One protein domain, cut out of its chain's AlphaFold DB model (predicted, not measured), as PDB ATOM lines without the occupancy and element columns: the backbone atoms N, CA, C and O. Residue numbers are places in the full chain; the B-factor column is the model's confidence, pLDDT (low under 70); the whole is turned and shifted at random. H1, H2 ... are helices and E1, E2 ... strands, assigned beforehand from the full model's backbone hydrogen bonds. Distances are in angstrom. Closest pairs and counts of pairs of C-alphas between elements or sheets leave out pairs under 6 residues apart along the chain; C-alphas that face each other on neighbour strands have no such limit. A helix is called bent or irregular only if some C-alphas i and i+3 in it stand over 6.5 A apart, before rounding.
ATOM      1  N   THR A 162      32.758 106.223  84.934       96.62
ATOM      2  CA  THR A 162      33.355 106.106  83.602       96.62
ATOM      3  C   THR A 162      32.921 107.268  82.720       96.62
ATOM      4  O   THR A 162      31.794 107.765  82.820       96.62
ATOM      5  N   PHE A 163      33.816 107.692  81.832       96.88
ATOM      6  CA  PHE A 163      33.558 108.728  80.842       96.88
ATOM      7  C   PHE A 163      34.016 108.237  79.475       96.88
ATOM      8  O   PHE A 163      35.183 107.909  79.275       96.88
ATOM      9  N   LYS A 164      33.088 108.205  78.523       98.12
ATOM     10  CA  LYS A 164      33.371 108.006  77.107       98.12
ATOM     11  C   LYS A 164      33.036 109.300  76.382       98.12
ATOM     12  O   LYS A 164      31.865 109.661  76.270       98.12
ATOM     13  N   ILE A 165      34.070 109.990  75.921       97.50
ATOM     14  CA  ILE A 165      33.964 111.278  75.236       97.50
ATOM     15  C   ILE A 165      34.463 111.088  73.808       97.50
ATOM     16  O   ILE A 165      35.556 110.565  73.600       97.50
ATOM     17  N   THR A 166      33.660 111.494  72.827       98.00
ATOM     18  CA  THR A 166      34.049 111.519  71.415       98.00
ATOM     19  C   THR A 166      33.925 112.933  70.875       98.00
ATOM     20  O   THR A 166      32.949 113.631  71.150       98.00
ATOM     21  N   VAL A 167      34.931 113.350  70.109       96.56
ATOM     22  CA  VAL A 167      34.945 114.621  69.387       96.56
ATOM     23  C   VAL A 167      34.867 114.281  67.907       96.56
ATOM     24  O   VAL A 167      35.711 113.552  67.393       96.56
ATOM     25  N   GLU A 168      33.816 114.745  67.251       96.25
ATOM     26  CA  GLU A 168      33.471 114.370  65.881       96.25
ATOM     27  C   GLU A 168      32.911 115.572  65.106       96.25
ATOM     28  O   GLU A 168      32.779 116.669  65.651       96.25
ATOM     29  N   ASP A 169      32.630 115.358  63.821       96.69
ATOM     30  CA  ASP A 169      32.010 116.313  62.896       96.69
ATOM     31  C   ASP A 169      32.631 117.720  62.904       96.69
ATOM     32  O   ASP A 169      31.998 118.680  63.353       96.69
ATOM     33  N   PRO A 170      33.871 117.883  62.404       96.19
ATOM     34  CA  PRO A 170      34.450 119.206  62.234       96.19
ATOM     35  C   PRO A 170      33.662 119.996  61.181       96.19
ATOM     36  O   PRO A 170      33.643 119.638  60.002       96.19
ATOM     37  N   GLN A 171      33.053 121.107  61.592       95.31
ATOM     38  CA  GLN A 171      32.289 121.986  60.712       95.31
ATOM     39  C   GLN A 171      32.859 123.402  60.739       95.31
ATOM     40  O   GLN A 171      32.923 124.042  61.789       95.31
ATOM     41  N   LYS A 172      33.238 123.921  59.565       95.50
ATOM     42  CA  LYS A 172      33.569 125.340  59.407       95.50
ATOM     43  C   LYS A 172      32.275 126.155  59.405       95.50
ATOM     44  O   LYS A 172      31.396 125.911  58.582       95.50
ATOM     45  N   ILE A 173      32.180 127.120  60.309       93.25
ATOM     46  CA  ILE A 173      31.065 128.061  60.431       93.25
ATOM     47  C   ILE A 173      31.579 129.500  60.356       93.25
ATOM     48  O   ILE A 173      32.736 129.754  60.686       93.25
ATOM     49  N   GLY A 174      30.712 130.434  59.969       92.88
ATOM     50  CA  GLY A 174      31.008 131.866  59.915       92.88
ATOM     51  C   GLY A 174      31.470 132.364  58.545       92.88
ATOM     52  O   GLY A 174      31.774 131.585  57.637       92.88
ATOM     53  N   ASP A 175      31.514 133.686  58.424       91.00
ATOM     54  CA  ASP A 175      31.881 134.385  57.196       91.00
ATOM     55  C   ASP A 175      33.384 134.265  56.905       91.00
ATOM     56  O   ASP A 175      34.174 133.979  57.812       91.00
ATOM     57  N   PRO A 176      33.840 134.527  55.666       90.25
ATOM     58  CA  PRO A 176      35.252 134.403  55.291       90.25
ATOM     59  C   PRO A 176      36.246 135.144  56.203       90.25
ATOM     60  O   PRO A 176      37.406 134.746  56.272       90.25
ATOM     61  N   ILE A 177      35.798 136.186  56.910       90.94
ATOM     62  CA  ILE A 177      36.620 137.033  57.787       90.94
ATOM     63  C   ILE A 177      36.623 136.532  59.248       90.94
ATOM     64  O   ILE A 177      37.581 136.774  59.977       90.94
ATOM     65  N   SER A 178      35.593 135.800  59.686       88.62
ATOM     66  CA  SER A 178      35.385 135.397  61.091       88.62
ATOM     67  C   SER A 178      35.142 133.891  61.272       88.62
ATOM     68  O   SER A 178      34.631 133.455  62.308       88.62
ATOM     69  N   ALA A 179      35.510 133.070  60.288       92.69
ATOM     70  CA  ALA A 179      35.208 131.645  60.307       92.69
ATOM     71  C   ALA A 179      35.984 130.855  61.376       92.69
ATOM     72  O   ALA A 179      37.182 131.047  61.581       92.69
ATOM     73  N   HIS A 180      35.307 129.894  62.005       93.19
ATOM     74  CA  HIS A 180      35.877 128.983  63.001       93.19
ATOM     75  C   HIS A 180      35.403 127.546  62.764       93.19
ATOM     76  O   HIS A 180      34.406 127.313  62.087       93.19
ATOM     77  N   ILE A 181      36.120 126.573  63.332       94.81
ATOM     78  CA  ILE A 181      35.711 125.164  63.310       94.81
ATOM     79  C   ILE A 181      35.009 124.838  64.627       94.81
ATOM     80  O   ILE A 181      35.588 125.017  65.704       94.81
ATOM     81  N   ILE A 182      33.770 124.364  64.520       95.94
ATOM     82  CA  ILE A 182      33.016 123.747  65.607       95.94
ATOM     83  C   ILE A 182      33.160 122.231  65.506       95.94
ATOM     84  O   ILE A 182      33.210 121.668  64.415       95.94
ATOM     85  N   TYR A 183      33.201 121.591  66.667       96.62
ATOM     86  CA  TYR A 183      33.198 120.152  66.835       96.62
ATOM     87  C   TYR A 183      31.971 119.726  67.632       96.62
ATOM     88  O   TYR A 183      31.545 120.410  68.571       96.62
ATOM     89  N   ARG A 184      31.448 118.551  67.299       97.81
ATOM     90  CA  ARG A 184      30.418 117.872  68.072       97.81
ATOM     91  C   ARG A 184      31.092 117.039  69.160       97.81
ATOM     92  O   ARG A 184      31.797 116.079  68.873       97.81
ATOM     93  N   VAL A 185      30.887 117.419  70.420       98.00
ATOM     94  CA  VAL A 185      31.404 116.692  71.587       98.00
ATOM     95  C   VAL A 185      30.270 115.880  72.179       98.00
ATOM     96  O   VAL A 185      29.314 116.435  72.724       98.00
ATOM     97  N   ARG A 186      30.371 114.559  72.068       98.31
ATOM     98  CA  ARG A 186      29.412 113.621  72.643       98.31
ATOM     99  C   ARG A 186      30.011 112.998  73.891       98.31
ATOM    100  O   ARG A 186      31.097 112.423  73.850       98.31
ATOM    101  N   THR A 187      29.268 113.072  74.985       98.38
ATOM    102  CA  THR A 187      29.674 112.527  76.279       98.38
ATOM    103  C   THR A 187      28.700 111.444  76.697       98.38
ATOM    104  O   THR A 187      27.487 111.647  76.681       98.38
ATOM    105  N   ARG A 188      29.242 110.297  77.104       98.25
ATOM    106  CA  ARG A 188      28.529 109.221  77.789       98.25
ATOM    107  C   ARG A 188      29.204 108.953  79.124       98.25
ATOM    108  O   ARG A 188      30.418 108.759  79.160       98.25
ATOM    109  N   THR A 189      28.448 108.941  80.214       97.50
ATOM    110  CA  THR A 189      29.002 108.745  81.557       97.50
ATOM    111  C   THR A 189      28.086 107.923  82.453       97.50
ATOM    112  O   THR A 189      26.864 107.938  82.305       97.50
ATOM    113  N   THR A 190      28.690 107.209  83.403       96.94
ATOM    114  CA  THR A 190      27.976 106.572  84.517       96.94
ATOM    115  C   THR A 190      27.862 107.481  85.745       96.94
ATOM    116  O   THR A 190      27.180 107.115  86.698       96.94
ATOM    117  N   SER A 191      28.493 108.662  85.728       95.44
ATOM    118  CA  SER A 191      28.465 109.618  86.837       95.44
ATOM    119  C   SER A 191      27.057 110.156  87.097       95.44
ATOM    120  O   SER A 191      26.369 110.609  86.182       95.44
ATOM    121  N   THR A 192      26.651 110.158  88.366       94.62
ATOM    122  CA  THR A 192      25.375 110.720  88.838       94.62
ATOM    123  C   THR A 192      25.402 112.243  88.970       94.62
ATOM    124  O   THR A 192      24.349 112.851  89.133       94.62
ATOM    125  N   ALA A 193      26.579 112.873  88.855       94.06
ATOM    126  CA  ALA A 193      26.728 114.329  88.917       94.06
ATOM    127  C   ALA A 193      26.153 115.057  87.684       94.06
ATOM    128  O   ALA A 193      25.996 116.275  87.700       94.06
ATOM    129  N   PHE A 194      25.844 114.328  86.606       94.38
ATOM    130  CA  PHE A 194      25.288 114.884  85.373       94.38
ATOM    131  C   PHE A 194      23.786 114.609  85.280       94.38
ATOM    132  O   PHE A 194      23.322 113.510  85.578       94.38
ATOM    133  N   ARG A 195      23.022 115.589  84.780       94.88
ATOM    134  CA  ARG A 195      21.565 115.462  84.582       94.88
ATOM    135  C   ARG A 195      21.190 114.334  83.615       94.88
ATOM    136  O   ARG A 195      20.160 113.693  83.792       94.88
ATOM    137  N   SER A 196      22.004 114.118  82.584       96.38
ATOM    138  CA  SER A 196      21.834 113.042  81.608       96.38
ATOM    139  C   SER A 196      23.121 112.238  81.495       96.38
ATOM    140  O   SER A 196      24.214 112.804  81.461       96.38
ATOM    141  N   ARG A 197      22.978 110.916  81.370       96.62
ATOM    142  CA  ARG A 197      24.099 109.996  81.125       96.62
ATOM    143  C   ARG A 197      24.656 110.106  79.711       96.62
ATOM    144  O   ARG A 197      25.774 109.664  79.473       96.62
ATOM    145  N   GLU A 198      23.895 110.679  78.782       97.88
ATOM    146  CA  GLU A 198      24.316 110.918  77.406       97.88
ATOM    147  C   GLU A 198      23.843 112.293  76.936       97.88
ATOM    148  O   GLU A 198      22.667 112.638  77.063       97.88
ATOM    149  N   PHE A 199      24.767 113.092  76.407       97.81
ATOM    150  CA  PHE A 199      24.462 114.407  75.855       97.81
ATOM    151  C   PHE A 199      25.495 114.817  74.806       97.81
ATOM    152  O   PHE A 199      26.584 114.244  74.713       97.81
ATOM    153  N   THR A 200      25.126 115.803  73.992       97.75
ATOM    154  CA  THR A 200      25.965 116.339  72.919       97.75
ATOM    155  C   THR A 200      25.985 117.856  72.996       97.75
ATOM    156  O   THR A 200      24.951 118.475  73.232       97.75
ATOM    157  N   VAL A 201      27.161 118.444  72.792       96.62
ATOM    158  CA  VAL A 201      27.357 119.894  72.722       96.62
ATOM    159  C   VAL A 201      28.187 120.259  71.497       96.62
ATOM    160  O   VAL A 201      28.993 119.459  71.021       96.62
ATOM    161  N   LEU A 202      28.000 121.477  71.000       97.00
ATOM    162  CA  LEU A 202      28.825 122.064  69.950       97.00
ATOM    163  C   LEU A 202      29.840 123.006  70.592       97.00
ATOM    164  O   LEU A 202      29.459 123.887  71.360       97.00
ATOM    165  N   ARG A 203      31.129 122.789  70.321       95.81
ATOM    166  CA  ARG A 203      32.227 123.569  70.909       95.81
ATOM    167  C   ARG A 203      33.305 123.874  69.880       95.81
ATOM    168  O   ARG A 203      33.592 123.048  69.019       95.81
ATOM    169  N   ARG A 204      33.933 125.043  69.979       94.75
ATOM    170  CA  ARG A 204      35.101 125.434  69.165       94.75
ATOM    171  C   ARG A 204      36.400 125.290  69.958       94.75
ATOM    172  O   ARG A 204      36.384 125.182  71.180       94.75
ATOM    173  N   TYR A 205      37.546 125.368  69.276       93.06
ATOM    174  CA  TYR A 205      38.869 125.252  69.917       93.06
ATOM    175  C   TYR A 205      39.070 126.217  71.103       93.06
ATOM    176  O   TYR A 205      39.595 125.830  72.146       93.06
ATOM    177  N   ARG A 206      38.601 127.466  70.969       92.81
ATOM    178  CA  ARG A 206      38.707 128.491  72.022       92.81
ATOM    179  C   ARG A 206      37.996 128.085  73.320       92.81
ATOM    180  O   ARG A 206      38.441 128.484  74.393       92.81
ATOM    181  N   ASP A 207      36.950 127.270  73.232       93.12
ATOM    182  CA  ASP A 207      36.194 126.796  74.393       93.12
ATOM    183  C   ASP A 207      37.038 125.830  75.228       93.12
ATOM    184  O   ASP A 207      37.081 125.932  76.453       93.12
ATOM    185  N   PHE A 208      37.776 124.936  74.563       93.38
ATOM    186  CA  PHE A 208      38.706 124.027  75.232       93.38
ATOM    187  C   PHE A 208      39.883 124.775  75.855       93.38
ATOM    188  O   PHE A 208      40.280 124.441  76.968       93.38
ATOM    189  N   LEU A 209      40.394 125.816  75.187       92.38
ATOM    190  CA  LEU A 209      41.450 126.671  75.737       92.38
ATOM    191  C   LEU A 209      41.025 127.349  77.040       92.38
ATOM    192  O   LEU A 209      41.754 127.321  78.030       92.38
ATOM    193  N   TRP A 210      39.822 127.913  77.052       91.94
ATOM    194  CA  TRP A 210      39.261 128.501  78.261       91.94
ATOM    195  C   TRP A 210      39.057 127.455  79.365       91.94
ATOM    196  O   TRP A 210      39.445 127.695  80.509       91.94
ATOM    197  N   LEU A 211      38.511 126.280  79.026       93.69
ATOM    198  CA  LEU A 211      38.292 125.195  79.984       93.69
ATOM    199  C   LEU A 211      39.608 124.718  80.612       93.69
ATOM    200  O   LEU A 211      39.670 124.555  81.826       93.69
ATOM    201  N   TYR A 212      40.655 124.533  79.810       92.75
ATOM    202  CA  TYR A 212      41.986 124.165  80.294       92.75
ATOM    203  C   TYR A 212      42.510 125.185  81.300       92.75
ATOM    204  O   TYR A 212      42.820 124.803  82.424       92.75
ATOM    205  N   ASN A 213      42.499 126.475  80.948       91.56
ATOM    206  CA  ASN A 213      42.947 127.538  81.850       91.56
ATOM    207  C   ASN A 213      42.154 127.512  83.164       91.56
ATOM    208  O   ASN A 213      42.729 127.562  84.253       91.56
ATOM    209  N   ARG A 214      40.824 127.372  83.080       93.38
ATOM    210  CA  ARG A 214      39.965 127.315  84.265       93.38
ATOM    211  C   ARG A 214      40.278 126.104  85.145       93.38
ATOM    212  O   ARG A 214      40.309 126.252  86.364       93.38
ATOM    213  N   LEU A 215      40.527 124.937  84.552       92.94
ATOM    214  CA  LEU A 215      40.888 123.725  85.286       92.94
ATOM    215  C   LEU A 215      42.264 123.849  85.942       92.94
ATOM    216  O   LEU A 215      42.394 123.477  87.106       92.94
ATOM    217  N   THR A 216      43.250 124.417  85.241       91.50
ATOM    218  CA  THR A 216      44.610 124.596  85.768       91.50
ATOM    219  C   THR A 216      44.674 125.602  86.912       91.50
ATOM    220  O   THR A 216      45.364 125.358  87.894       91.50
ATOM    221  N   LEU A 217      43.936 126.717  86.823       91.38
ATOM    222  CA  LEU A 217      43.930 127.740  87.874       91.38
ATOM    223  C   LEU A 217      43.044 127.339  89.060       91.38
ATOM    224  O   LEU A 217      43.344 127.685  90.197       91.38
ATOM    225  N   GLY A 218      41.939 126.633  88.804       91.88
ATOM    226  CA  GLY A 218      40.953 126.294  89.830       91.88
ATOM    227  C   GLY A 218      41.304 125.086  90.700       91.88
ATOM    228  O   GLY A 218      40.652 124.891  91.720       91.88
ATOM    229  N   ASN A 219      42.287 124.269  90.309       91.31
ATOM    230  CA  ASN A 219      42.591 122.998  90.975       91.31
ATOM    231  C   ASN A 219      44.111 122.825  91.171       91.31
ATOM    232  O   ASN A 219      44.748 122.077  90.421       91.31
ATOM    233  N   PRO A 220      44.726 123.513  92.155       88.62
ATOM    234  CA  PRO A 220      46.158 123.385  92.411       88.62
ATOM    235  C   PRO A 220      46.511 121.942  92.797       88.62
ATOM    236  O   PRO A 220      45.831 121.315  93.606       88.62
ATOM    237  N   GLY A 221      47.578 121.403  92.204       88.69
ATOM    238  CA  GLY A 221      48.022 120.021  92.424       88.69
ATOM    239  C   GLY A 221      47.346 118.968  91.535       88.69
ATOM    240  O   GLY A 221      47.766 117.813  91.555       88.69
ATOM    241  N   VAL A 222      46.354 119.340  90.715       91.94
ATOM    242  CA  VAL A 222      45.769 118.451  89.698       91.94
ATOM    243  C   VAL A 222      46.506 118.623  88.370       91.94
ATOM    244  O   VAL A 222      46.626 119.732  87.851       91.94
ATOM    245  N   ILE A 223      46.974 117.515  87.786       91.06
ATOM    246  CA  ILE A 223      47.602 117.525  86.460       91.06
ATOM    247  C   ILE A 223      46.505 117.583  85.396       91.06
ATOM    248  O   ILE A 223      45.744 116.631  85.220       91.06
ATOM    249  N   VAL A 224      46.448 118.694  84.664       91.25
ATOM    250  CA  VAL A 224      45.587 118.845  83.487       91.25
ATOM    251  C   VAL A 224      46.413 118.510  82.239       91.25
ATOM    252  O   VAL A 224      47.473 119.107  82.049       91.25
ATOM    253  N   PRO A 225      45.969 117.576  81.377       90.25
ATOM    254  CA  PRO A 225      46.669 117.273  80.134       90.25
ATOM    255  C   PRO A 225      46.807 118.514  79.238       90.25
ATOM    256  O   PRO A 225      45.858 119.300  79.153       90.25
ATOM    257  N   PRO A 226      47.947 118.691  78.546       85.00
ATOM    258  CA  PRO A 226      48.129 119.812  77.635       85.00
ATOM    259  C   PRO A 226      47.118 119.741  76.486       85.00
ATOM    260  O   PRO A 226      46.802 118.662  75.977       85.00
ATOM    261  N   ILE A 227      46.616 120.901  76.062       85.12
ATOM    262  CA  ILE A 227      45.737 120.980  74.892       85.12
ATOM    263  C   ILE A 227      46.546 120.605  73.646       85.12
ATOM    264  O   ILE A 227      47.669 121.096  73.499       85.12
ATOM    265  N   PRO A 228      45.992 119.786  72.731       82.75
ATOM    266  CA  PRO A 228      46.625 119.518  71.449       82.75
ATOM    267  C   PRO A 228      46.995 120.818  70.739       82.75
ATOM    268  O   PRO A 228      46.162 121.715  70.599       82.75
ATOM    269  N   GLU A 229      48.238 120.915  70.276       74.31
ATOM    270  CA  GLU A 229      48.697 122.103  69.573       74.31
ATOM    271  C   GLU A 229      47.829 122.351  68.332       74.31
ATOM    272  O   GLU A 229      47.543 121.441  67.540       74.31
ATOM    273  N   LYS A 230      47.412 123.610  68.151       69.81
ATOM    274  CA  LYS A 230      46.776 124.065  66.919       69.81
ATOM    275  C   LYS A 230      47.833 124.019  65.821       69.81
ATOM    276  O   LYS A 230      48.503 125.015  65.569       69.81
TER     277      LYS A 230
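This is residues 162 to 230 of the 238 residues of a protein of Rhizophagus irregularis (strain DAOM 181602 / DAOM 197198 / MUCL 43194) (UniProt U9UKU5). A long, twisted ribbon of three antiparallel strands, E1, E2 and E3, turns a corner at the end of E3 into one helix, H1, which reaches away from the sheet and meets it only near its first residues, 205 to 207. After H1 the last stretch, residues 223 to 230, folds back beside the helix, while the tip of the first hairpin, residues 174 to 179, and the turn at the far end of H1, residues 217 to 222, stick out. The printed part has 69 residues, with three named strands and then one named helix, in the order E1, E2, E3, H1; the sheet's order is E1, E2, E3, antiparallel throughout, and the class is mixed, helices and strands. The whole is loose, with a radius of gyration of the C-alphas of 14.3 A, and spans 41 by 28 by 18 A.

Find C-alpha 163 at (33.558, 108.728, 80.842); from there E1 runs through residues 163 to 173, 28.2 A long, and bends by 50 degrees at Pro 170. E2, residues 180 to 189, comes back over 28.3 A to C-alpha 189 at (29.002, 108.745, 81.557). E3, residues 198 to 204, measures 19.9 A. H1 follows at once, residues 205 to 218, and ends 20.0 A from its start at C-alpha 218, (40.953, 126.294, 89.830).

Look first at the sheet, a meander, in which each strand is the antiparallel neighbour of the one before; E1 and E3 are its edge strands. E1 and E2 form a hairpin at 160 degrees between their directions, with N 164 and O 188 within hydrogen-bond range at 2.8 A. E2 and E3 form the next hairpin, at 159 degrees, where you will find N 185 and O 201 at 2.8 A, within hydrogen-bond range. H1 is on the sheet but only grazes it, with residues 205 to 207; the closest C-alphas of E2 and H1 are those of Ile 181 and Tyr 205, 7.3 A apart. In H1 every O i to N i+4 pair is within hydrogen-bond range.

The two C-alphas farthest apart are those of Pro 176 and Thr 192, 42.2 A. The printed part has no cut, and none of its links is long: E3 to H1 is tight, E1 to E2 and E2 to E3 are short. Residues 219 to 230 hold no named element. The mean pLDDT of the printed part is 93.3, and residue 230 alone is under 70.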